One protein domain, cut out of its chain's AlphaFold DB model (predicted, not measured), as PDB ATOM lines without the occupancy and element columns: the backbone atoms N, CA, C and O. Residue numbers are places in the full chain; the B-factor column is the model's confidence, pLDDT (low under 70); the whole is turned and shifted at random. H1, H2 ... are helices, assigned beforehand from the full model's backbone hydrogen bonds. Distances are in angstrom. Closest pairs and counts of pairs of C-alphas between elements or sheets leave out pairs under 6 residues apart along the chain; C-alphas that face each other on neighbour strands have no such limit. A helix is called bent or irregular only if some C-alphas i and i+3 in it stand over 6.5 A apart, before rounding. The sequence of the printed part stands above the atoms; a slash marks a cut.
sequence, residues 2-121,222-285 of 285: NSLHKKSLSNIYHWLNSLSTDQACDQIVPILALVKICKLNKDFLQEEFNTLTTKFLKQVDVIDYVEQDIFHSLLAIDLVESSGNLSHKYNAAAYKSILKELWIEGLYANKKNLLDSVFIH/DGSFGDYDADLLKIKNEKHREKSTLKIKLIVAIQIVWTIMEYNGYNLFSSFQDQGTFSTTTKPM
ATOM      1  N   ASN A   2     446.400 258.267 806.429       58.16
ATOM      2  CA  ASN A   2     445.980 257.338 805.363       58.16
ATOM      3  C   ASN A   2     445.214 256.085 805.832       58.16
ATOM      4  O   ASN A   2     444.363 255.583 805.114       58.16
ATOM      5  N   SER A   3     445.464 255.585 807.045       71.62
ATOM      6  CA  SER A   3     444.721 254.442 807.594       71.62
ATOM      7  C   SER A   3     443.322 254.802 808.114       71.62
ATOM      8  O   SER A   3     442.420 253.970 808.078       71.62
ATOM      9  N   LEU A   4     443.118 256.038 808.582       73.94
ATOM     10  CA  LEU A   4     441.866 256.465 809.213       73.94
ATOM     11  C   LEU A   4     440.752 256.663 808.184       73.94
ATOM     12  O   LEU A   4     439.645 256.188 808.407       73.94
ATOM     13  N   HIS A   5     441.046 257.284 807.036       83.44
ATOM     14  CA  HIS A   5     440.037 257.424 805.984       83.44
ATOM     15  C   HIS A   5     439.640 256.058 805.399       83.44
ATOM     16  O   HIS A   5     438.462 255.830 805.150       83.44
ATOM     17  N   LYS A   6     440.594 255.121 805.251       90.00
ATOM     18  CA  LYS A   6     440.318 253.743 804.808       90.00
ATOM     19  C   LYS A   6     439.383 253.021 805.777       90.00
ATOM     20  O   LYS A   6     438.406 252.414 805.353       90.00
ATOM     21  N   LYS A   7     439.621 253.159 807.086       90.56
ATOM     22  CA  LYS A   7     438.706 252.638 808.110       90.56
ATOM     23  C   LYS A   7     437.302 253.236 807.966       90.56
ATOM     24  O   LYS A   7     436.330 252.488 807.965       90.56
ATOM     25  N   SER A   8     437.191 254.553 807.789       90.69
ATOM     26  CA  SER A   8     435.886 255.202 807.621       90.69
ATOM     27  C   SER A   8     435.146 254.757 806.361       90.69
ATOM     28  O   SER A   8     433.941 254.533 806.436       90.69
ATOM     29  N   LEU A   9     435.848 254.569 805.238       93.12
ATOM     30  CA  LEU A   9     435.262 254.032 804.005       93.12
ATOM     31  C   LEU A   9     434.787 252.579 804.169       93.12
ATOM     32  O   LEU A   9     433.710 252.244 803.689       93.12
ATOM     33  N   SER A  10     435.542 251.743 804.889       94.88
ATOM     34  CA  SER A  10     435.122 250.371 805.218       94.88
ATOM     35  C   SER A  10     433.836 250.353 806.050       94.88
ATOM     36  O   SER A  10     432.877 249.649 805.741       94.88
ATOM     37  N   ASN A  11     433.763 251.211 807.066       94.62
ATOM     38  CA  ASN A  11     432.564 251.364 807.887       94.62
ATOM     39  C   ASN A  11     431.350 251.837 807.063       94.62
ATOM     40  O   ASN A  11     430.253 251.318 807.245       94.62
ATOM     41  N   ILE A  12     431.542 252.768 806.118       95.88
ATOM     42  CA  ILE A  12     430.478 253.193 805.191       95.88
ATOM     43  C   ILE A  12     430.023 252.037 804.307       95.88
ATOM     44  O   ILE A  12     428.825 251.868 804.106       95.88
ATOM     45  N   TYR A  13     430.956 251.238 803.787       96.50
ATOM     46  CA  TYR A  13     430.613 250.051 803.012       96.50
ATOM     47  C   TYR A  13     429.706 249.110 803.821       96.50
ATOM     48  O   TYR A  13     428.647 248.716 803.332       96.50
ATOM     49  N   HIS A  14     430.067 248.807 805.070       96.44
ATOM     50  CA  HIS A  14     429.259 247.946 805.935       96.44
ATOM     51  C   HIS A  14     427.878 248.533 806.239       96.44
ATOM     52  O   HIS A  14     426.888 247.805 806.170       96.44
ATOM     53  N   TRP A  15     427.803 249.839 806.506       95.56
ATOM     54  CA  TRP A  15     426.540 250.547 806.707       95.56
ATOM     55  C   TRP A  15     425.634 250.483 805.474       95.56
ATOM     56  O   TRP A  15     424.477 250.092 805.564       95.56
ATOM     57  N   LEU A  16     426.159 250.822 804.296       96.12
ATOM     58  CA  LEU A  16     425.388 250.761 803.056       96.12
ATOM     59  C   LEU A  16     424.947 249.327 802.753       96.12
ATOM     60  O   LEU A  16     423.831 249.096 802.290       96.12
ATOM     61  N   ASN A  17     425.793 248.341 803.048       95.19
ATOM     62  CA  ASN A  17     425.433 246.950 802.833       95.19
ATOM     63  C   ASN A  17     424.331 246.451 803.785       95.19
ATOM     64  O   ASN A  17     423.620 245.514 803.419       95.19
ATOM     65  N   SER A  18     424.163 247.062 804.961       93.75
ATOM     66  CA  SER A  18     423.130 246.685 805.932       93.75
ATOM     67  C   SER A  18     421.767 247.341 805.687       93.75
ATOM     68  O   SER A  18     420.790 246.924 806.308       93.75
ATOM     69  N   LEU A  19     421.671 248.317 804.775       92.88
ATOM     70  CA  LEU A  19     420.400 248.960 804.426       92.88
ATOM     71  C   LEU A  19     419.397 247.946 803.856       92.88
ATOM     72  O   LEU A  19     419.742 247.121 803.000       92.88
ATOM     73  N   SER A  20     418.142 248.041 804.304       88.44
ATOM     74  CA  SER A  20     417.042 247.251 803.748       88.44
ATOM     75  C   SER A  20     416.650 247.754 802.356       88.44
ATOM     76  O   SER A  20     416.868 248.919 802.016       88.44
ATOM     77  N   THR A  21     416.043 246.884 801.544       87.00
ATOM     78  CA  THR A  21     415.574 247.237 800.193       87.00
ATOM     79  C   THR A  21     414.614 248.431 800.225       87.00
ATOM     80  O   THR A  21     414.810 249.390 799.487       87.00
ATOM     81  N   ASP A  22     413.645 248.428 801.144       84.31
ATOM     82  CA  ASP A  22     412.632 249.488 801.256       84.31
ATOM     83  C   ASP A  22     413.229 250.860 801.594       84.31
ATOM     84  O   ASP A  22     412.721 251.896 801.167       84.31
ATOM     85  N   GLN A  23     414.306 250.882 802.383       83.88
ATOM     86  CA  GLN A  23     415.028 252.108 802.712       83.88
ATOM     87  C   GLN A  23     415.887 252.585 801.535       83.88
ATOM     88  O   GLN A  23     415.996 253.789 801.291       83.88
ATOM     89  N   ALA A  24     416.499 251.645 800.814       84.75
ATOM     90  CA  ALA A  24     417.414 251.933 799.723       84.75
ATOM     91  C   ALA A  24     416.709 252.469 798.471       84.75
ATOM     92  O   ALA A  24     417.226 253.399 797.856       84.75
ATOM     93  N   CYS A  25     415.532 251.941 798.119       86.44
ATOM     94  CA  CYS A  25     414.805 252.364 796.918       86.44
ATOM     95  C   CYS A  25     414.459 253.862 796.945       86.44
ATOM     96  O   CYS A  25     414.763 254.583 795.998       86.44
ATOM     97  N   ASP A  26     413.924 254.362 798.061       85.44
ATOM     98  CA  ASP A  26     413.540 255.776 798.198       85.44
ATOM     99  C   ASP A  26     414.740 256.730 798.242       85.44
ATOM    100  O   ASP A  26     414.598 257.934 798.035       85.44
ATOM    101  N   GLN A  27     415.919 256.216 798.589       92.44
ATOM    102  CA  GLN A  27     417.149 256.990 798.755       92.44
ATOM    103  C   GLN A  27     418.220 256.573 797.739       92.44
ATOM    104  O   GLN A  27     419.413 256.789 797.958       92.44
ATOM    105  N   ILE A  28     417.803 256.000 796.609       95.31
ATOM    106  CA  ILE A  28     418.718 255.404 795.638       95.31
ATOM    107  C   ILE A  28     419.719 256.424 795.084       95.31
ATOM    108  O   ILE A  28     420.916 256.151 795.035       95.31
ATOM    109  N   VAL A  29     419.263 257.632 794.745       96.56
ATOM    110  CA  VAL A  29     420.120 258.700 794.209       96.56
ATOM    111  C   VAL A  29     421.199 259.132 795.213       96.56
ATOM    112  O   VAL A  29     422.378 259.055 794.863       96.56
ATOM    113  N   PRO A  30     420.882 259.534 796.461       96.19
ATOM    114  CA  PRO A  30     421.922 259.876 797.430       96.19
ATOM    115  C   PRO A  30     422.822 258.686 797.811       96.19
ATOM    116  O   PRO A  30     424.012 258.890 798.049       96.19
ATOM    117  N   ILE A  31     422.317 257.447 797.815       97.00
ATOM    118  CA  ILE A  31     423.152 256.251 798.027       97.00
ATOM    119  C   ILE A  31     424.180 256.102 796.899       97.00
ATOM    120  O   ILE A  31     425.376 255.983 797.170       97.00
ATOM    121  N   LEU A  32     423.745 256.152 795.638       97.12
ATOM    122  CA  LEU A  32     424.636 256.055 794.479       97.12
ATOM    123  C   LEU A  32     425.633 257.222 794.436       97.12
ATOM    124  O   LEU A  32     426.810 257.010 794.143       97.12
ATOM    125  N   ALA A  33     425.206 258.430 794.805       96.81
ATOM    126  CA  ALA A  33     426.089 259.584 794.938       96.81
ATOM    127  C   ALA A  33     427.187 259.354 795.991       96.81
ATOM    128  O   ALA A  33     428.361 259.628 795.738       96.81
ATOM    129  N   LEU A  34     426.839 258.803 797.158       97.00
ATOM    130  CA  LEU A  34     427.817 258.473 798.194       97.00
ATOM    131  C   LEU A  34     428.797 257.390 797.723       97.00
ATOM    132  O   LEU A  34     430.007 257.546 797.888       97.00
ATOM    133  N   VAL A  35     428.294 256.329 797.084       96.62
ATOM    134  CA  VAL A  35     429.135 255.271 796.498       96.62
ATOM    135  C   VAL A  35     430.101 255.857 795.465       96.62
ATOM    136  O   VAL A  35     431.282 255.508 795.474       96.62
ATOM    137  N   LYS A  36     429.647 256.795 794.622       95.31
ATOM    138  CA  LYS A  36     430.507 257.482 793.651       95.31
ATOM    139  C   LYS A  36     431.683 258.188 794.325       95.31
ATOM    140  O   LYS A  36     432.814 258.054 793.857       95.31
ATOM    141  N   ILE A  37     431.429 258.912 795.415       95.06
ATOM    142  CA  ILE A  37     432.474 259.629 796.158       95.06
ATOM    143  C   ILE A  37     433.448 258.633 796.800       95.06
ATOM    144  O   ILE A  37     434.660 258.808 796.692       95.06
ATOM    145  N   CYS A  38     432.947 257.559 797.418       94.81
ATOM    146  CA  CYS A  38     433.795 256.514 797.998       94.81
ATOM    147  C   CYS A  38     434.730 255.879 796.954       94.81
ATOM    148  O   CYS A  38     435.894 255.608 797.247       94.81
ATOM    149  N   LYS A  39     434.248 255.708 795.716       92.94
ATOM    150  CA  LYS A  39     435.018 255.148 794.597       92.94
ATOM    151  C   LYS A  39     436.085 256.084 794.020       92.94
ATOM    152  O   LYS A  39     436.826 255.648 793.139       92.94
ATOM    153  N   LEU A  40     436.217 257.327 794.493       90.25
ATOM    154  CA  LEU A  40     437.319 258.201 794.070       90.25
ATOM    155  C   LEU A  40     438.694 257.630 794.447       90.25
ATOM    156  O   LEU A  40     439.660 257.820 793.708       90.25
ATOM    157  N   ASN A  41     438.781 256.897 795.560       89.19
ATOM    158  CA  ASN A  41     439.995 256.185 795.938       89.19
ATOM    159  C   ASN A  41     440.089 254.854 795.176       89.19
ATOM    160  O   ASN A  41     439.571 253.828 795.619       89.19
ATOM    161  N   LYS A  42     440.756 254.873 794.018       84.44
ATOM    162  CA  LYS A  42     440.909 253.702 793.136       84.44
ATOM    163  C   LYS A  42     441.671 252.534 793.777       84.44
ATOM    164  O   LYS A  42     441.504 251.403 793.339       84.44
ATOM    165  N   ASP A  43     442.426 252.784 794.843       86.38
ATOM    166  CA  ASP A  43     443.284 251.785 795.488       86.38
ATOM    167  C   ASP A  43     442.621 251.116 796.707       86.38
ATOM    168  O   ASP A  43     443.292 250.432 797.487       86.38
ATOM    169  N   PHE A  44     441.327 251.357 796.952       90.25
ATOM    170  CA  PHE A  44     440.651 250.865 798.153       90.25
ATOM    171  C   PHE A  44     439.181 250.485 797.918       90.25
ATOM    172  O   PHE A  44     438.385 251.312 797.486       90.25
ATOM    173  N   LEU A  45     438.828 249.240 798.268       89.44
ATOM    174  CA  LEU A  45     437.467 248.673 798.257       89.44
ATOM    175  C   LEU A  45     436.675 248.834 796.937       89.44
ATOM    176  O   LEU A  45     435.449 248.973 796.942       89.44
ATOM    177  N   GLN A  46     437.353 248.876 795.785       92.25
ATOM    178  CA  GLN A  46     436.687 249.118 794.498       92.25
ATOM    179  C   GLN A  46     435.705 248.006 794.118       92.25
ATOM    180  O   GLN A  46     434.598 248.296 793.663       92.25
ATOM    181  N   GLU A  47     436.084 246.742 794.309       93.50
ATOM    182  CA  GLU A  47     435.238 245.589 793.980       93.50
ATOM    183  C   GLU A  47     433.992 245.534 794.872       93.50
ATOM    184  O   GLU A  47     432.878 245.275 794.408       93.50
ATOM    185  N   GLU A  48     434.159 245.872 796.143       95.75
ATOM    186  CA  GLU A  48     433.103 245.949 797.139       95.75
ATOM    187  C   GLU A  48     432.092 247.049 796.789       95.75
ATOM    188  O   GLU A  48     430.880 246.811 796.773       95.75
ATOM    189  N   PHE A  49     432.565 248.242 796.412       95.69
ATOM    190  CA  PHE A  49     431.678 249.316 795.960       95.69
ATOM    191  C   PHE A  49     431.037 249.030 794.591       95.69
ATOM    192  O   PHE A  49     429.899 249.446 794.356       95.69
ATOM    193  N   ASN A  50     431.691 248.278 793.699       94.69
ATOM    194  CA  ASN A  50     431.071 247.777 792.463       94.69
ATOM    195  C   ASN A  50     429.933 246.792 792.758       94.69
ATOM    196  O   ASN A  50     428.862 246.861 792.145       94.69
ATOM    197  N   THR A  51     430.140 245.915 793.739       95.31
ATOM    198  CA  THR A  51     429.124 244.970 794.211       95.31
ATOM    199  C   THR A  51     427.928 245.708 794.811       95.31
ATOM    200  O   THR A  51     426.791 245.414 794.440       95.31
ATOM    201  N   LEU A  52     428.156 246.728 795.651       95.75
ATOM    202  CA  LEU A  52     427.079 247.583 796.170       95.75
ATOM    203  C   LEU A  52     426.326 248.313 795.058       95.75
ATOM    204  O   LEU A  52     425.099 248.325 795.064       95.75
ATOM    205  N   THR A  53     427.044 248.882 794.088       95.94
ATOM    206  CA  THR A  53     426.424 249.556 792.938       95.94
ATOM    207  C   THR A  53     425.470 248.600 792.220       95.94
ATOM    208  O   THR A  53     424.307 248.922 792.004       95.94
ATOM    209  N   THR A  54     425.930 247.379 791.933       94.88
ATOM    210  CA  THR A  54     425.114 246.352 791.269       94.88
ATOM    211  C   THR A  54     423.917 245.930 792.121       94.88
ATOM    212  O   THR A  54     422.818 245.770 791.591       94.88
ATOM    213  N   LYS A  55     424.107 245.756 793.437       94.94
ATOM    214  CA  LYS A  55     423.035 245.432 794.389       94.94
ATOM    215  C   LYS A  55     421.917 246.471 794.328       94.94
ATOM    216  O   LYS A  55     420.768 246.092 794.148       94.94
ATOM    217  N   PHE A  56     422.252 247.753 794.447       95.62
ATOM    218  CA  PHE A  56     421.267 248.832 794.481       95.62
ATOM    219  C   PHE A  56     420.585 249.053 793.129       95.62
ATOM    220  O   PHE A  56     419.371 249.217 793.079       95.62
ATOM    221  N   LEU A  57     421.324 248.971 792.020       94.56
ATOM    222  CA  LEU A  57     420.725 249.098 790.690       94.56
ATOM    223  C   LEU A  57     419.762 247.953 790.360       94.56
ATOM    224  O   LEU A  57     418.787 248.172 789.659       94.56
ATOM    225  N   LYS A  58     419.975 246.742 790.886       93.19
ATOM    226  CA  LYS A  58     419.026 245.627 790.713       93.19
ATOM    227  C   LYS A  58     417.719 245.790 791.496       93.19
ATOM    228  O   LYS A  58     416.794 245.025 791.254       93.19
ATOM    229  N   GLN A  59     417.650 246.725 792.444       91.19
ATOM    230  CA  GLN A  59     416.450 246.967 793.252       91.19
ATOM    231  C   GLN A  59     415.470 247.939 792.584       91.19
ATOM    232  O   GLN A  59     414.340 248.064 793.048       91.19
ATOM    233  N   VAL A  60     415.890 248.621 791.512       90.69
ATOM    234  CA  VAL A  60     415.091 249.635 790.821       90.69
ATOM    235  C   VAL A  60     415.171 249.464 789.306       90.69
ATOM    236  O   VAL A  60     416.252 249.369 788.726       90.69
ATOM    237  N   ASP A  61     414.022 249.482 788.639       86.56
ATOM    238  CA  ASP A  61     413.980 249.445 787.172       86.56
ATOM    239  C   ASP A  61     414.295 250.819 786.570       86.56
ATOM    240  O   ASP A  61     415.024 250.931 785.582       86.56
ATOM    241  N   VAL A  62     413.774 251.874 787.201       88.12
ATOM    242  CA  VAL A  62     413.927 253.272 786.795       88.12
ATOM    243  C   VAL A  62     414.356 254.094 788.005       88.12
ATOM    244  O   VAL A  62     413.853 253.894 789.109       88.12
ATOM    245  N   ILE A  63     415.293 255.016 787.792       92.81
ATOM    246  CA  ILE A  63     415.761 255.945 788.819       92.81
ATOM    247  C   ILE A  63     415.111 257.299 788.555       92.81
ATOM    248  O   ILE A  63     415.254 257.850 787.465       92.81
ATOM    249  N   ASP A  64     414.410 257.832 789.552       91.81
ATOM    250  CA  ASP A  64     413.889 259.193 789.500       91.81
ATOM    251  C   ASP A  64     414.927 260.183 790.040       91.81
ATOM    252  O   ASP A  64     415.275 260.185 791.225       91.81
ATOM    253  N   TYR A  65     415.427 261.027 789.145       93.44
ATOM    254  CA  TYR A  65     416.379 262.080 789.463       93.44
ATOM    255  C   TYR A  65     415.729 263.466 789.620       93.44
ATOM    256  O   TYR A  65     416.407 264.399 790.054       93.44
ATOM    257  N   VAL A  66     414.454 263.632 789.250       89.06
ATOM    258  CA  VAL A  66     413.786 264.941 789.138       89.06
ATOM    259  C   VAL A  66     413.542 265.552 790.514       89.06
ATOM    260  O   VAL A  66     413.806 266.734 790.730       89.06
ATOM    261  N   GLU A  67     413.085 264.747 791.471       86.81
ATOM    262  CA  GLU A  67     412.778 265.207 792.833       86.81
ATOM    263  C   GLU A  67     414.016 265.322 793.742       86.81
ATOM    264  O   GLU A  67     413.915 265.631 794.934       86.81
ATOM    265  N   GLN A  68     415.204 265.055 793.200       90.94
ATOM    266  CA  GLN A  68     416.435 264.926 793.971       90.94
ATOM    267  C   GLN A  68     417.294 266.190 793.889       90.94
ATOM    268  O   GLN A  68     417.193 267.001 792.969       90.94
ATOM    269  N   ASP A  69     418.195 266.366 794.860       92.06
ATOM    270  CA  ASP A  69     419.179 267.446 794.765       92.06
ATOM    271  C   ASP A  69     420.081 267.229 793.535       92.06
ATOM    272  O   ASP A  69     420.574 266.126 793.276       92.06
ATOM    273  N   ILE A  70     420.297 268.302 792.771       93.19
ATOM    274  CA  ILE A  70     421.045 268.272 791.506       93.19
ATOM    275  C   ILE A  70     422.468 267.745 791.707       93.19
ATOM    276  O   ILE A  70     422.955 266.989 790.872       93.19
ATOM    277  N   PHE A  71     423.135 268.084 792.813       91.94
ATOM    278  CA  PHE A  71     424.491 267.601 793.069       91.94
ATOM    279  C   PHE A  71     424.517 266.080 793.269       91.94
ATOM    280  O   PHE A  71     425.349 265.398 792.671       91.94
ATOM    281  N   HIS A  72     423.579 265.531 794.046       95.06
ATOM    282  CA  HIS A  72     423.463 264.078 794.209       95.06
ATOM    283  C   HIS A  72     423.107 263.391 792.890       95.06
ATOM    284  O   HIS A  72     423.686 262.359 792.559       95.06
ATOM    285  N   SER A  73     422.201 263.990 792.118       95.44
ATOM    286  CA  SER A  73     421.787 263.462 790.818       95.44
ATOM    287  C   SER A  73     422.965 263.360 789.855       95.44
ATOM    288  O   SER A  73     423.181 262.301 789.280       95.44
ATOM    289  N   LEU A  74     423.785 264.409 789.744       93.94
ATOM    290  CA  LEU A  74     424.973 264.407 788.887       93.94
ATOM    291  C   LEU A  74     425.945 263.282 789.268       93.94
ATOM    292  O   LEU A  74     426.395 262.536 788.402       93.94
ATOM    293  N   LEU A  75     426.226 263.101 790.560       94.50
ATOM    294  CA  LEU A  75     427.104 262.025 791.032       94.50
ATOM    295  C   LEU A  75     426.536 260.628 790.778       94.50
ATOM    296  O   LEU A  75     427.276 259.719 790.398       94.50
ATOM    297  N   ALA A  76     425.232 260.451 790.990       96.00
ATOM    298  CA  ALA A  76     424.558 259.192 790.720       96.00
ATOM    299  C   ALA A  76     424.576 258.864 789.220       96.00
ATOM    300  O   ALA A  76     424.909 257.738 788.863       96.00
ATOM    301  N   ILE A  77     424.291 259.842 788.352       95.38
ATOM    302  CA  ILE A  77     424.368 259.709 786.889       95.38
ATOM    303  C   ILE A  77     425.757 259.235 786.471       95.38
ATOM    304  O   ILE A  77     425.861 258.248 785.757       95.38
ATOM    305  N   ASP A  78     426.824 259.868 786.957       93.19
ATOM    306  CA  ASP A  78     428.195 259.503 786.579       93.19
ATOM    307  C   ASP A  78     428.566 258.059 786.989       93.19
ATOM    308  O   ASP A  78     429.204 257.302 786.243       93.19
ATOM    309  N   LEU A  79     428.095 257.606 788.156       94.75
ATOM    310  CA  LEU A  79     428.240 256.204 788.557       94.75
ATOM    311  C   LEU A  79     427.398 255.255 787.688       94.75
ATOM    312  O   LEU A  79     427.869 254.179 787.316       94.75
ATOM    313  N   VAL A  80     426.166 255.635 787.358       95.56
ATOM    314  CA  VAL A  80     425.246 254.820 786.551       95.56
ATOM    315  C   VAL A  80     425.709 254.715 785.097       95.56
ATOM    316  O   VAL A  80     425.706 253.617 784.543       95.56
ATOM    317  N   GLU A  81     426.185 255.801 784.492       93.00
ATOM    318  CA  GLU A  81     426.732 255.812 783.129       93.00
ATOM    319  C   GLU A  81     427.934 254.863 782.996       93.00
ATOM    320  O   GLU A  81     428.098 254.205 781.967       93.00
ATOM    321  N   SER A  82     428.741 254.719 784.051       90.62
ATOM    322  CA  SER A  82     429.878 253.788 784.060       90.62
ATOM    323  C   SER A  82     429.492 252.342 784.394       90.62
ATOM    324  O   SER A  82     430.043 251.413 783.803       90.62
ATOM    325  N   SER A  83     428.539 252.125 785.306       91.25
ATOM    326  CA  SER A  83     428.336 250.817 785.959       91.25
ATOM    327  C   SER A  83     426.947 250.191 785.756       91.25
ATOM    328  O   SER A  83     426.740 249.041 786.132       91.25
ATOM    329  N   GLY A  84     425.987 250.924 785.188       90.75
ATOM    330  CA  GLY A  84     424.601 250.477 785.032       90.75
ATOM    331  C   GLY A  84     424.363 249.501 783.878       90.75
ATOM    332  O   GLY A  84     425.211 249.296 783.005       90.75
ATOM    333  N   ASN A  85     423.170 248.903 783.853       92.19
ATOM    334  CA  ASN A  85     422.703 248.169 782.677       92.19
ATOM    335  C   ASN A  85     422.303 249.149 781.549       92.19
ATOM    336  O   ASN A  85     422.306 250.366 781.740       92.19
ATOM    337  N   LEU A  86     421.960 248.633 780.363       93.44
ATOM    338  CA  LEU A  86     421.600 249.470 779.208       93.44
ATOM    339  C   LEU A  86     420.440 250.438 779.494       93.44
ATOM    340  O   LEU A  86     420.514 251.597 779.097       93.44
ATOM    341  N   SER A  87     419.408 249.980 780.208       93.50
ATOM    342  CA  SER A  87     418.242 250.801 780.557       93.50
ATOM    343  C   SER A  87     418.627 251.946 781.499       93.50
ATOM    344  O   SER A  87     418.330 253.109 781.227       93.50
ATOM    345  N   HIS A  88     419.374 251.642 782.566       94.69
ATOM    346  CA  HIS A  88     419.836 252.649 783.523       94.69
ATOM    347  C   HIS A  88     420.758 253.676 782.869       94.69
ATOM    348  O   HIS A  88     420.600 254.871 783.100       94.69
ATOM    349  N   LYS A  89     421.688 253.225 782.019       94.88
ATOM    350  CA  LYS A  89     422.592 254.107 781.267       94.88
ATOM    351  C   LYS A  89     421.823 255.047 780.346       94.88
ATOM    352  O   LYS A  89     422.124 256.236 780.313       94.88
ATOM    353  N   TYR A  90     420.821 254.531 779.636       94.12
ATOM    354  CA  TYR A  90     419.968 255.341 778.772       94.12
ATOM    355  C   TYR A  90     419.201 256.407 779.566       94.12
ATOM    356  O   TYR A  90     419.216 257.575 779.188       94.12
ATOM    357  N   ASN A  91     418.587 256.030 780.691       93.31
ATOM    358  CA  ASN A  91     417.853 256.965 781.543       93.31
ATOM    359  C   ASN A  91     418.769 258.067 782.115       93.31
ATOM    360  O   ASN A  91     418.451 259.252 782.010       93.31
ATOM    361  N   ALA A  92     419.941 257.687 782.633       94.44
ATOM    362  CA  ALA A  92     420.927 258.625 783.165       94.44
ATOM    363  C   ALA A  92     421.411 259.621 782.094       94.44
ATOM    364  O   ALA A  92     421.437 260.828 782.345       94.44
ATOM    365  N   ALA A  93     421.715 259.135 780.885       92.94
ATOM    366  CA  ALA A  93     422.124 259.976 779.762       92.94
ATOM    367  C   ALA A  93     421.003 260.926 779.305       92.94
ATOM    368  O   ALA A  93     421.259 262.102 779.041       92.94
ATOM    369  N   ALA A  94     419.755 260.447 779.254       93.44
ATOM    370  CA  ALA A  94     418.598 261.271 778.908       93.44
ATOM    371  C   ALA A  94     418.401 262.408 779.919       93.44
ATOM    372  O   ALA A  94     418.296 263.572 779.531       93.44
ATOM    373  N   TYR A  95     418.434 262.101 781.217       94.69
ATOM    374  CA  TYR A  95     418.298 263.117 782.257       94.69
ATOM    375  C   TYR A  95     419.466 264.118 782.244       94.69
ATOM    376  O   TYR A  95     419.248 265.324 782.341       94.69
ATOM    377  N   LYS A  96     420.704 263.652 782.023       93.12
ATOM    378  CA  LYS A  96     421.878 264.522 781.837       93.12
ATOM    379  C   LYS A  96     421.715 265.474 780.646       93.12
ATOM    380  O   LYS A  96     422.097 266.639 780.758       93.12
ATOM    381  N   SER A  97     421.139 265.003 779.535       92.62
ATOM    382  CA  SER A  97     420.823 265.838 778.365       92.62
ATOM    383  C   SER A  97     419.796 266.915 778.703       92.62
ATOM    384  O   SER A  97     420.049 268.090 778.450       92.62
ATOM    385  N   ILE A  98     418.697 266.536 779.364       93.56
ATOM    386  CA  ILE A  98     417.654 267.475 779.807       93.56
ATOM    387  C   ILE A  98     418.255 268.544 780.728       93.56
ATOM    388  O   ILE A  98     418.038 269.735 780.523       93.56
ATOM    389  N   LEU A  99     419.075 268.156 781.710       92.75
ATOM    390  CA  LEU A  99     419.758 269.121 782.579       92.75
ATOM    391  C   LEU A  99     420.639 270.099 781.807       92.75
ATOM    392  O   LEU A  99     420.696 271.275 782.168       92.75
ATOM    393  N   LYS A 100     421.339 269.623 780.775       91.81
ATOM    394  CA  LYS A 100     422.184 270.470 779.936       91.81
ATOM    395  C   LYS A 100     421.346 271.478 779.150       91.81
ATOM    396  O   LYS A 100     421.727 272.643 779.096       91.81
ATOM    397  N   GLU A 101     420.217 271.061 778.586       92.69
ATOM    398  CA  GLU A 101     419.281 271.944 777.876       92.69
ATOM    399  C   GLU A 101     418.717 273.021 778.810       92.69
ATOM    400  O   GLU A 101     418.897 274.211 778.559       92.69
ATOM    401  N   LEU A 102     418.162 272.621 779.959       91.94
ATOM    402  CA  LEU A 102     417.613 273.549 780.958       91.94
ATOM    403  C   LEU A 102     418.675 274.522 781.505       91.94
ATOM    404  O   LEU A 102     418.381 275.674 781.833       91.94
ATOM    405  N   TRP A 103     419.925 274.068 781.625       92.44
ATOM    406  CA  TRP A 103     421.058 274.915 781.992       92.44
ATOM    407  C   TRP A 103     421.389 275.948 780.909       92.44
ATOM    408  O   TRP A 103     421.554 277.122 781.249       92.44
ATOM    409  N   ILE A 104     421.445 275.542 779.635       90.19
ATOM    410  CA  ILE A 104     421.676 276.441 778.490       90.19
ATOM    411  C   ILE A 104     420.576 277.509 778.412       90.19
ATOM    412  O   ILE A 104     420.873 278.676 778.160       90.19
ATOM    413  N   GLU A 105     419.330 277.138 778.704       93.00
ATOM    414  CA  GLU A 105     418.188 278.059 778.770       93.00
ATOM    415  C   GLU A 105     418.186 278.964 780.017       93.00
ATOM    416  O   GLU A 105     417.377 279.885 780.129       93.00
ATOM    417  N   GLY A 106     419.097 278.742 780.970       89.69
ATOM    418  CA  GLY A 106     419.236 279.568 782.170       89.69
ATOM    419  C   GLY A 106     418.219 279.276 783.280       89.69
ATOM    420  O   GLY A 106     418.158 280.029 784.256       89.69
ATOM    421  N   LEU A 107     417.466 278.175 783.197       89.94
ATOM    422  CA  LEU A 107     416.427 277.811 784.175       89.94
ATOM    423  C   LEU A 107     416.995 277.410 785.548       89.94
ATOM    424  O   LEU A 107     416.296 277.464 786.558       89.94
ATOM    425  N   TYR A 108     418.293 277.100 785.615       86.19
ATOM    426  CA  TYR A 108     419.018 276.775 786.847       86.19
ATOM    427  C   TYR A 108     420.007 277.867 787.282       86.19
ATOM    428  O   TYR A 108     421.124 277.577 787.712       86.19
ATOM    429  N   ALA A 109     419.610 279.142 787.218       83.12
ATOM    430  CA  ALA A 109     420.474 280.277 787.570       83.12
ATOM    431  C   ALA A 109     421.132 280.159 788.965       83.12
ATOM    432  O   ALA A 109     422.303 280.496 789.141       83.12
ATOM    433  N   ASN A 110     420.420 279.617 789.959       82.12
ATOM    434  CA  ASN A 110     420.930 279.404 791.321       82.12
ATOM    435  C   ASN A 110     421.924 278.230 791.456       82.12
ATOM    436  O   ASN A 110     422.606 278.125 792.476       82.12
ATOM    437  N   LYS A 111     422.003 277.351 790.453       85.88
ATOM    438  CA  LYS A 111     422.932 276.213 790.375       85.88
ATOM    439  C   LYS A 111     423.913 276.349 789.211       85.88
ATOM    440  O   LYS A 111     424.686 275.426 788.976       85.88
ATOM    441  N   LYS A 112     423.931 277.502 788.533       85.00
ATOM    442  CA  LYS A 112     424.777 277.768 787.366       85.00
ATOM    443  C   LYS A 112     426.222 277.337 787.596       85.00
ATOM    444  O   LYS A 112     426.724 276.540 786.831       85.00
ATOM    445  N   ASN A 113     426.850 277.754 788.694       82.00
ATOM    446  CA  ASN A 113     428.260 277.431 788.953       82.00
ATOM    447  C   ASN A 113     428.528 275.921 789.118       82.00
ATOM    448  O   ASN A 113     429.597 275.445 788.753       82.00
ATOM    449  N   LEU A 114     427.568 275.162 789.660       87.19
ATOM    450  CA  LEU A 114     427.658 273.701 789.737       87.19
ATOM    451  C   LEU A 114     427.505 273.059 788.356       87.19
ATOM    452  O   LEU A 114     428.193 272.101 788.043       87.19
ATOM    453  N   LEU A 115     426.595 273.564 787.532       88.75
ATOM    454  CA  LEU A 115     426.350 273.008 786.203       88.75
ATOM    455  C   LEU A 115     427.459 273.402 785.222       88.75
ATOM    456  O   LEU A 115     427.898 272.565 784.440       88.75
ATOM    457  N   ASP A 116     428.001 274.612 785.350       85.69
ATOM    458  CA  ASP A 116     429.201 275.075 784.655       85.69
ATOM    459  C   ASP A 116     430.388 274.142 784.962       85.69
ATOM    460  O   ASP A 116     431.124 273.769 784.050       85.69
ATOM    461  N   SER A 117     430.535 273.676 786.213       79.31
ATOM    462  CA  SER A 117     431.596 272.727 786.589       79.31
ATOM    463  C   SER A 117     431.465 271.365 785.902       79.31
ATOM    464  O   SER A 117     432.461 270.664 785.714       79.31
ATOM    465  N   VAL A 118     430.267 270.970 785.488       85.81
ATOM    466  CA  VAL A 118     430.046 269.689 784.809       85.81
ATOM    467  C   VAL A 118     430.067 269.847 783.293       85.81
ATOM    468  O   VAL A 118     430.728 269.065 782.615       85.81
ATOM    469  N   PHE A 119     429.370 270.847 782.754       86.25
ATOM    470  CA  PHE A 119     429.098 270.960 781.322       86.25
ATOM    471  C   PHE A 119     430.067 271.854 780.555       86.25
ATOM    472  O   PHE A 119     430.203 271.681 779.341       86.25
ATOM    473  N   ILE A 120     430.750 272.794 781.215       80.50
ATOM    474  CA  ILE A 120     431.786 273.584 780.554       80.50
ATOM    475  C   ILE A 120     433.087 272.788 780.612       80.50
ATOM    476  O   ILE A 120     433.673 272.561 781.678       80.50
ATOM    477  N   HIS A 121     433.579 272.390 779.440       69.31
ATOM    478  CA  HIS A 121     434.973 272.004 779.291       69.31
ATOM    479  C   HIS A 121     435.809 273.262 779.473       69.31
ATOM    480  O   HIS A 121     436.022 274.034 778.542       69.31
ATOM    481  N   ASP A 222     427.249 252.160 813.713       88.62
ATOM    482  CA  ASP A 222     426.715 251.493 812.519       88.62
ATOM    483  C   ASP A 222     427.497 251.822 811.233       88.62
ATOM    484  O   ASP A 222     427.208 251.245 810.191       88.62
ATOM    485  N   GLY A 223     428.478 252.731 811.300       90.12
ATOM    486  CA  GLY A 223     429.301 253.192 810.182       90.12
ATOM    487  C   GLY A 223     428.750 254.411 809.438       90.12
ATOM    488  O   GLY A 223     429.471 254.995 808.620       90.12
ATOM    489  N   SER A 224     427.523 254.832 809.753       90.81
ATOM    490  CA  SER A 224     426.907 256.053 809.228       90.81
ATOM    491  C   SER A 224     427.527 257.321 809.828       90.81
ATOM    492  O   SER A 224     428.361 257.260 810.733       90.81
ATOM    493  N   PHE A 225     427.122 258.485 809.322       89.44
ATOM    494  CA  PHE A 225     427.499 259.780 809.885       89.44
ATOM    495  C   PHE A 225     426.269 260.580 810.305       89.44
ATOM    496  O   PHE A 225     425.258 260.581 809.602       89.44
ATOM    497  N   GLY A 226     426.413 261.334 811.395       71.12
ATOM    498  CA  GLY A 226     425.415 262.289 811.870       71.12
ATOM    499  C   GLY A 226     424.591 261.748 813.031       71.12
ATOM    500  O   GLY A 226     423.604 261.043 812.822       71.12
ATOM    501  N   ASP A 227     424.971 262.148 814.245       63.78
ATOM    502  CA  ASP A 227     424.169 261.963 815.453       63.78
ATOM    503  C   ASP A 227     423.466 263.291 815.774       63.78
ATOM    504  O   ASP A 227     423.978 264.158 816.485       63.78
ATOM    505  N   TYR A 228     422.338 263.523 815.100       66.50
ATOM    506  CA  TYR A 228     421.567 264.760 815.214       66.50
ATOM    507  C   TYR A 228     420.365 264.548 816.118       66.50
ATOM    508  O   TYR A 228     419.234 264.539 815.642       66.50
ATOM    509  N   ASP A 229     420.586 264.425 817.425       59.66
ATOM    510  CA  ASP A 229     419.491 264.272 818.389       59.66
ATOM    511  C   ASP A 229     418.381 265.306 818.164       59.66
ATOM    512  O   ASP A 229     417.211 264.952 818.113       59.66
ATOM    513  N   ALA A 230     418.721 266.573 817.914       58.09
ATOM    514  CA  ALA A 230     417.735 267.631 817.693       58.09
ATOM    515  C   ALA A 230     416.866 267.437 816.433       58.09
ATOM    516  O   ALA A 230     415.669 267.726 816.474       58.09
ATOM    517  N   ASP A 231     417.428 266.953 815.322       64.12
ATOM    518  CA  ASP A 231     416.656 266.708 814.094       64.12
ATOM    519  C   ASP A 231     415.948 265.349 814.139       64.12
ATOM    520  O   ASP A 231     414.802 265.237 813.703       64.12
ATOM    521  N   LEU A 232     416.562 264.350 814.778       67.25
ATOM    522  CA  LEU A 232     415.945 263.058 815.078       67.25
ATOM    523  C   LEU A 232     414.765 263.193 816.055       67.25
ATOM    524  O   LEU A 232     413.796 262.436 815.966       67.25
ATOM    525  N   LEU A 233     414.809 264.174 816.962       63.72
ATOM    526  CA  LEU A 233     413.716 264.507 817.876       63.72
ATOM    527  C   LEU A 233     412.516 265.118 817.140       63.72
ATOM    528  O   LEU A 233     411.381 264.817 817.512       63.72
ATOM    529  N   LYS A 234     412.735 265.910 816.078       65.50
ATOM    530  CA  LYS A 234     411.648 266.496 815.265       65.50
ATOM    531  C   LYS A 234     410.852 265.433 814.508       65.50
ATOM    532  O   LYS A 234     409.644 265.568 814.367       65.50
ATOM    533  N   ILE A 235     411.512 264.351 814.094       73.00
ATOM    534  CA  ILE A 235     410.902 263.243 813.339       73.00
ATOM    535  C   ILE A 235     410.461 262.069 814.230       73.00
ATOM    536  O   ILE A 235     410.029 261.031 813.729       73.00
ATOM    537  N   LYS A 236     410.567 262.199 815.564       64.69
ATOM    538  CA  LYS A 236     410.313 261.108 816.526       64.69
ATOM    539  C   LYS A 236     408.910 260.503 816.397       64.69
ATOM    540  O   LYS A 236     408.746 259.316 816.667       64.69
ATOM    541  N   ASN A 237     407.941 261.302 815.949       68.88
ATOM    542  CA  ASN A 237     406.532 260.927 815.818       68.88
ATOM    543  C   ASN A 237     406.074 260.764 814.354       68.88
ATOM    544  O   ASN A 237     404.876 260.675 814.094       68.88
ATOM    545  N   GLU A 238     406.992 260.748 813.385       75.06
ATOM    546  CA  GLU A 238     406.639 260.584 811.972       75.06
ATOM    547  C   GLU A 238     406.416 259.114 811.602       75.06
ATOM    548  O   GLU A 238     407.210 258.236 811.948       75.06
ATOM    549  N   LYS A 239     405.387 258.856 810.783       68.94
ATOM    550  CA  LYS A 239     405.071 257.527 810.221       68.94
ATOM    551  C   LYS A 239     406.224 256.928 809.388       68.94
ATOM    552  O   LYS A 239     406.248 255.725 809.155       68.94
ATOM    553  N   HIS A 240     407.191 257.753 808.975       76.19
ATOM    554  CA  HIS A 240     408.338 257.376 808.141       76.19
ATOM    555  C   HIS A 240     409.694 257.738 808.768       76.19
ATOM    556  O   HIS A 240     410.660 258.001 808.053       76.19
ATOM    557  N   ARG A 241     409.788 257.721 810.105       80.56
ATOM    558  CA  ARG A 241     410.990 258.107 810.863       80.56
ATOM    559  C   ARG A 241     412.295 257.502 810.336       80.56
ATOM    560  O   ARG A 241     413.295 258.211 810.249       80.56
ATOM    561  N   GLU A 242     412.310 256.219 809.985       80.75
ATOM    562  CA  GLU A 242     413.517 255.548 809.478       80.75
ATOM    563  C   GLU A 242     413.997 256.130 808.145       80.75
ATOM    564  O   GLU A 242     415.186 256.395 807.978       80.75
ATOM    565  N   LYS A 243     413.067 256.403 807.222       82.00
ATOM    566  CA  LYS A 243     413.370 256.999 805.914       82.00
ATOM    567  C   LYS A 243     413.895 258.427 806.073       82.00
ATOM    568  O   LYS A 243     414.934 258.766 805.508       82.00
ATOM    569  N   SER A 244     413.241 259.234 806.913       83.88
ATOM    570  CA  SER A 244     413.698 260.587 807.260       83.88
ATOM    571  C   SER A 244     415.095 260.565 807.902       83.88
ATOM    572  O   SER A 244     415.962 261.362 807.541       83.88
ATOM    573  N   THR A 245     415.350 259.607 808.799       87.00
ATOM    574  CA  THR A 245     416.658 259.415 809.451       87.00
ATOM    575  C   THR A 245     417.749 259.079 808.436       87.00
ATOM    576  O   THR A 245     418.808 259.708 808.441       87.00
ATOM    577  N   LEU A 246     417.497 258.117 807.541       89.00
ATOM    578  CA  LEU A 246     418.452 257.728 806.506       89.00
ATOM    579  C   LEU A 246     418.796 258.909 805.593       89.00
ATOM    580  O   LEU A 246     419.973 259.153 805.333       89.00
ATOM    581  N   LYS A 247     417.790 259.678 805.165       89.19
ATOM    582  CA  LYS A 247     417.986 260.868 804.327       89.19
ATOM    583  C   LYS A 247     418.943 261.873 804.976       89.19
ATOM    584  O   LYS A 247     419.870 262.344 804.320       89.19
ATOM    585  N   ILE A 248     418.760 262.166 806.267       88.88
ATOM    586  CA  ILE A 248     419.651 263.061 807.025       88.88
ATOM    587  C   ILE A 248     421.075 262.489 807.062       88.88
ATOM    588  O   ILE A 248     422.027 263.182 806.694       88.88
ATOM    589  N   LYS A 249     421.223 261.214 807.442       91.94
ATOM    590  CA  LYS A 249     422.530 260.544 807.534       91.94
ATOM    591  C   LYS A 249     423.282 260.540 806.202       91.94
ATOM    592  O   LYS A 249     424.485 260.789 806.176       91.94
ATOM    593  N   LEU A 250     422.589 260.306 805.086       93.62
ATOM    594  CA  LEU A 250     423.190 260.312 803.749       93.62
ATOM    595  C   LEU A 250     423.727 261.692 803.360       93.62
ATOM    596  O   LEU A 250     424.857 261.783 802.888       93.62
ATOM    597  N   ILE A 251     422.967 262.765 803.601       92.31
ATOM    598  CA  ILE A 251     423.408 264.140 803.306       92.31
ATOM    599  C   ILE A 251     424.706 264.461 804.056       92.31
ATOM    600  O   ILE A 251     425.658 264.998 803.485       92.31
ATOM    601  N   VAL A 252     424.758 264.104 805.339       93.31
ATOM    602  CA  VAL A 252     425.920 264.347 806.199       93.31
ATOM    603  C   VAL A 252     427.108 263.496 805.749       93.31
ATOM    604  O   VAL A 252     428.211 264.023 805.583       93.31
ATOM    605  N   ALA A 253     426.883 262.206 805.486       95.38
ATOM    606  CA  ALA A 253     427.909 261.289 805.002       95.38
ATOM    607  C   ALA A 253     428.527 261.776 803.685       95.38
ATOM    608  O   ALA A 253     429.749 261.818 803.571       95.38
ATOM    609  N   ILE A 254     427.714 262.224 802.725       95.50
ATOM    610  CA  ILE A 254     428.187 262.785 801.451       95.50
ATOM    611  C   ILE A 254     429.134 263.963 801.689       95.50
ATOM    612  O   ILE A 254     430.232 263.984 801.133       95.50
ATOM    613  N   GLN A 255     428.757 264.921 802.544       94.81
ATOM    614  CA  GLN A 255     429.607 266.084 802.818       94.81
ATOM    615  C   GLN A 255     430.925 265.692 803.488       94.81
ATOM    616  O   GLN A 255     431.981 266.173 803.080       94.81
ATOM    617  N   ILE A 256     430.880 264.804 804.482       95.62
ATOM    618  CA  ILE A 256     432.076 264.365 805.205       95.62
ATOM    619  C   ILE A 256     433.013 263.583 804.292       95.62
ATOM    620  O   ILE A 256     434.200 263.901 804.221       95.62
ATOM    621  N   VAL A 257     432.499 262.578 803.583       95.44
ATOM    622  CA  VAL A 257     433.319 261.717 802.725       95.44
ATOM    623  C   VAL A 257     433.925 262.523 801.592       95.44
ATOM    624  O   VAL A 257     435.109 262.359 801.320       95.44
ATOM    625  N   TRP A 258     433.171 263.446 800.992       95.00
ATOM    626  CA  TRP A 258     433.713 264.343 799.978       95.00
ATOM    627  C   TRP A 258     434.882 265.166 800.532       95.00
ATOM    628  O   TRP A 258     435.972 265.148 799.963       95.00
ATOM    629  N   THR A 259     434.707 265.816 801.685       95.44
ATOM    630  CA  THR A 259     435.786 266.588 802.318       95.44
ATOM    631  C   THR A 259     436.997 265.715 802.660       95.44
ATOM    632  O   THR A 259     438.132 266.140 802.455       95.44
ATOM    633  N   ILE A 260     436.789 264.482 803.138       94.25
ATOM    634  CA  ILE A 260     437.883 263.537 803.394       94.25
ATOM    635  C   ILE A 260     438.599 263.183 802.088       94.25
ATOM    636  O   ILE A 260     439.827 263.191 802.067       94.25
ATOM    637  N   MET A 261     437.879 262.873 801.011       93.00
ATOM    638  CA  MET A 261     438.495 262.500 799.736       93.00
ATOM    639  C   MET A 261     439.356 263.639 799.184       93.00
ATOM    640  O   MET A 261     440.525 263.415 798.868       93.00
ATOM    641  N   GLU A 262     438.854 264.872 799.192       92.38
ATOM    642  CA  GLU A 262     439.638 266.024 798.734       92.38
ATOM    643  C   GLU A 262     440.836 266.329 799.629       92.38
ATOM    644  O   GLU A 262     441.917 266.628 799.125       92.38
ATOM    645  N   TYR A 263     440.697 266.171 800.946       92.50
ATOM    646  CA  TYR A 263     441.827 266.298 801.866       92.50
ATOM    647  C   TYR A 263     442.949 265.290 801.568       92.50
ATOM    648  O   TYR A 263     444.120 265.577 801.805       92.50
ATOM    649  N   ASN A 264     442.607 264.113 801.034       90.00
ATOM    650  CA  ASN A 264     443.575 263.095 800.617       90.00
ATOM    651  C   ASN A 264     444.005 263.242 799.141       90.00
ATOM    652  O   ASN A 264     444.666 262.351 798.615       90.00
ATOM    653  N   GLY A 265     443.669 264.356 798.483       88.12
ATOM    654  CA  GLY A 265     444.122 264.679 797.127       88.12
ATOM    655  C   GLY A 265     443.236 264.150 795.998       88.12
ATOM    656  O   GLY A 265     443.599 264.290 794.832       88.12
ATOM    657  N   TYR A 266     442.073 263.569 796.304       89.06
ATOM    658  CA  TYR A 266     441.132 263.106 795.286       89.06
ATOM    659  C   TYR A 266     440.150 264.223 794.921       89.06
ATOM    660  O   TYR A 266     439.308 264.603 795.730       89.06
ATOM    661  N   ASN A 267     440.235 264.737 793.695       83.56
ATOM    662  CA  ASN A 267     439.290 265.734 793.193       83.56
ATOM    663  C   ASN A 267     437.994 265.042 792.734       83.56
ATOM    664  O   ASN A 267     438.033 264.157 791.883       83.56
ATOM    665  N   LEU A 268     436.844 265.440 793.285       84.56
ATOM    666  CA  LEU A 268     435.547 264.874 792.901       84.56
ATOM    667  C   LEU A 268     435.217 265.171 791.439       84.56
ATOM    668  O   LEU A 268     434.795 264.300 790.673       84.56
ATOM    669  N   PHE A 269     435.427 266.424 791.053       77.06
ATOM    670  CA  PHE A 269     434.992 266.928 789.773       77.06
ATOM    671  C   PHE A 269     435.899 266.508 788.622       77.06
ATOM    672  O   PHE A 269     435.427 266.496 787.491       77.06
ATOM    673  N   SER A 270     437.149 266.093 788.848       68.50
ATOM    674  CA  SER A 270     437.973 265.537 787.760       68.50
ATOM    675  C   SER A 270     437.289 264.355 787.058       68.50
ATOM    676  O   SER A 270     437.431 264.207 785.851       68.50
ATOM    677  N   SER A 271     436.461 263.584 787.773       65.88
ATOM    678  CA  SER A 271     435.768 262.425 787.203       65.88
ATOM    679  C   SER A 271     434.676 262.749 786.172       65.88
ATOM    680  O   SER A 271     434.402 261.912 785.322       65.88
ATOM    681  N   PHE A 272     434.113 263.964 786.177       68.50
ATOM    682  CA  PHE A 272     433.023 264.350 785.268       68.50
ATOM    683  C   PHE A 272     433.473 264.742 783.851       68.50
ATOM    684  O   PHE A 272     432.635 264.851 782.959       68.50
ATOM    685  N   GLN A 273     434.767 264.996 783.626       60.16
ATOM    686  CA  GLN A 273     435.275 265.520 782.348       60.16
ATOM    687  C   GLN A 273     436.016 264.485 781.489       60.16
ATOM    688  O   GLN A 273     436.268 264.756 780.318       60.16
ATOM    689  N   ASP A 274     436.293 263.289 782.017       49.81
ATOM    690  CA  ASP A 274     437.042 262.235 781.310       49.81
ATOM    691  C   ASP A 274     436.234 261.517 780.200       49.81
ATOM    692  O   ASP A 274     436.750 260.612 779.550       49.81
ATOM    693  N   GLN A 275     434.986 261.919 779.923       44.44
ATOM    694  CA  GLN A 275     434.120 261.288 778.909       44.44
ATOM    695  C   GLN A 275     433.845 262.173 777.682       44.44
ATOM    696  O   GLN A 275     432.744 262.192 777.132       44.44
ATOM    697  N   GLY A 276     434.869 262.881 777.200       39.22
ATOM    698  CA  GLY A 276     434.855 263.593 775.916       39.22
ATOM    699  C   GLY A 276     434.863 262.688 774.669       39.22
ATOM    700  O   GLY A 276     435.414 263.078 773.645       39.22
ATOM    701  N   THR A 277     434.285 261.486 774.729       34.31
ATOM    702  CA  THR A 277     434.092 260.586 773.579       34.31
ATOM    703  C   THR A 277     432.644 260.119 773.487       34.31
ATOM    704  O   THR A 277     432.348 258.938 773.326       34.31
ATOM    705  N   PHE A 278     431.707 261.066 773.478       35.38
ATOM    706  CA  PHE A 278     430.497 260.844 772.694       35.38
ATOM    707  C   PHE A 278     430.885 260.940 771.217       35.38
ATOM    708  O   PHE A 278     430.876 262.013 770.618       35.38
ATOM    709  N   SER A 279     431.272 259.794 770.648       30.00
ATOM    710  CA  SER A 279     431.245 259.578 769.206       30.00
ATOM    711  C   SER A 279     429.815 259.818 768.744       30.00
ATOM    712  O   SER A 279     428.950 258.949 768.858       30.00
ATOM    713  N   THR A 280     429.561 261.007 768.217       32.38
ATOM    714  CA  THR A 280     428.444 261.290 767.321       32.38
ATOM    715  C   THR A 280     428.685 260.551 766.007       32.38
ATOM    716  O   THR A 280     428.877 261.134 764.949       32.38
ATOM    717  N   THR A 281     428.659 259.221 766.051       29.58
ATOM    718  CA  THR A 281     428.417 258.403 764.866       29.58
ATOM    719  C   THR A 281     426.918 258.195 764.739       29.58
ATOM    720  O   THR A 281     426.408 257.085 764.858       29.58
ATOM    721  N   THR A 282     426.202 259.279 764.444       33.59
ATOM    722  CA  THR A 282     425.152 259.181 763.432       33.59
ATOM    723  C   THR A 282     425.862 258.814 762.135       33.59
ATOM    724  O   THR A 282     426.509 259.660 761.523       33.59
ATOM    725  N   LYS A 283     425.815 257.540 761.737       24.53
ATOM    726  CA  LYS A 283     426.069 257.188 760.340       24.53
ATOM    727  C   LYS A 283     424.846 257.638 759.538       24.53
ATOM    728  O   LYS A 283     423.754 257.163 759.842       24.53
ATOM    729  N   PRO A 284     424.995 258.515 758.536       32.25
ATOM    730  CA  PRO A 284     424.016 258.611 757.475       32.25
ATOM    731  C   PRO A 284     424.310 257.487 756.475       32.25
ATOM    732  O   PRO A 284     425.357 257.504 755.828       32.25
ATOM    733  N   MET A 285     423.425 256.493 756.433       34.47
ATOM    734  CA  MET A 285     422.959 255.724 755.265       34.47
ATOM    735  C   MET A 285     422.209 254.488 755.747       34.47
ATOM    736  O   MET A 285     422.821 253.681 756.482       34.47
TER     737      MET A 285
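AT A GLANCE: This is residues 2 to 121 and 222 to 285 of the 285 residues of an uncharacterized protein of Nonlabens dokdonensis (UniProt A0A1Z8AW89). Four helices, H1, H3, H4 and H9, make an up-and-down bundle; H5 crosses one side of it on H3, and H6 folds back on H5. H2 lies crosswise at one end of the bundle, H7 and H10 pack on each other by the H5 and H6 pair, and residues 277 to 285 stick out as a tail. The printed part has 184 residues with ten named helices, H1 to H10 in chain order, and no named strand, an all-helix class. It is compact, with a radius of gyration of the C-alphas of 17.3 A, and spans 60 by 38 by 32 A.

HOW THE PARTS SIT: H1, residues 2 to 18, H3, residues 28 to 38, H4, residues 46 to 57, and H9, residues 241 to 263, form the bundle, up and down, each running against the one before it. H1 touches H4 with residues 13 to 17 alone, the closest C-alphas being those of Asn 17 and Leu 52, 6.9 A apart. H3 and H4 are a helical hairpin at a shallow tilt of 7 degrees, closest at the C-alphas of Val 35 and Phe 49, 6.5 A. H3 touches H9, the same way at 24 degrees, a shallow tilt, with the C-alphas of Leu 34 and Ile 254 closest at 5.4 A. H4 and H9 are apart. H2, residues 21 to 26, touches H9, about perpendicular at 74 degrees, with the C-alphas of Gln 23 and Lys 243 closest at 6.1 A. H5, residues 70 to 83, touches H3, about perpendicular at 74 degrees, with the C-alphas of Ala 33 and Ala 76 closest at 4.5 A. H5 and H6, residues 86 to 104, are a helical hairpin, closest at the C-alphas of Glu 81 and Lys 89, 4.8 A. H6 touches H7, residues 109 to 119, with residues 100 to 103 alone, closest at the C-alphas of Trp 103 and Leu 115, 7.0 A. H7 and H10, residues 269 to 272, only just touch, with 3 pairs of C-alphas within 8 A, the closest those of Val 118 and Phe 272 at 6.1 A. H8, residues 229 to 234, touches no helix but is near H9, with the C-alphas of Leu 232 and Thr 245 closest at 6.7 A. Every O i to N i+4 pair is within hydrogen-bond range in H3, H4, H5, H6, H8 and H9, against 12 of 13 in H1, 1 of 2 in H2 and 5 of 7 in H7; H10 is too short for such a pair.

IN THESE COORDINATES: H1 begins at C-alpha 2, (445.980, 257.338, 805.363), and is 25.2 A long. H6 is 27.0 A long, and H9, the longest, is 33.2 A, ending at C-alpha 263, (441.827, 266.298, 801.866). H7 is irregular: C-alphas 110 and 113 are 8.0 A apart.

THE WHOLE: Residues 122 to 221 are not printed, and C-alphas 121 and 222 are 39.9 A apart across the cut. The link from H4 to H5, 12 residues, is long. Without residues 277 to 285, which stand free, the body spans 42 by 39 by 31 A. The mean pLDDT of the printed part is 84.6; 29 residues are under 70, among them 227 to 234 and 270 to 285.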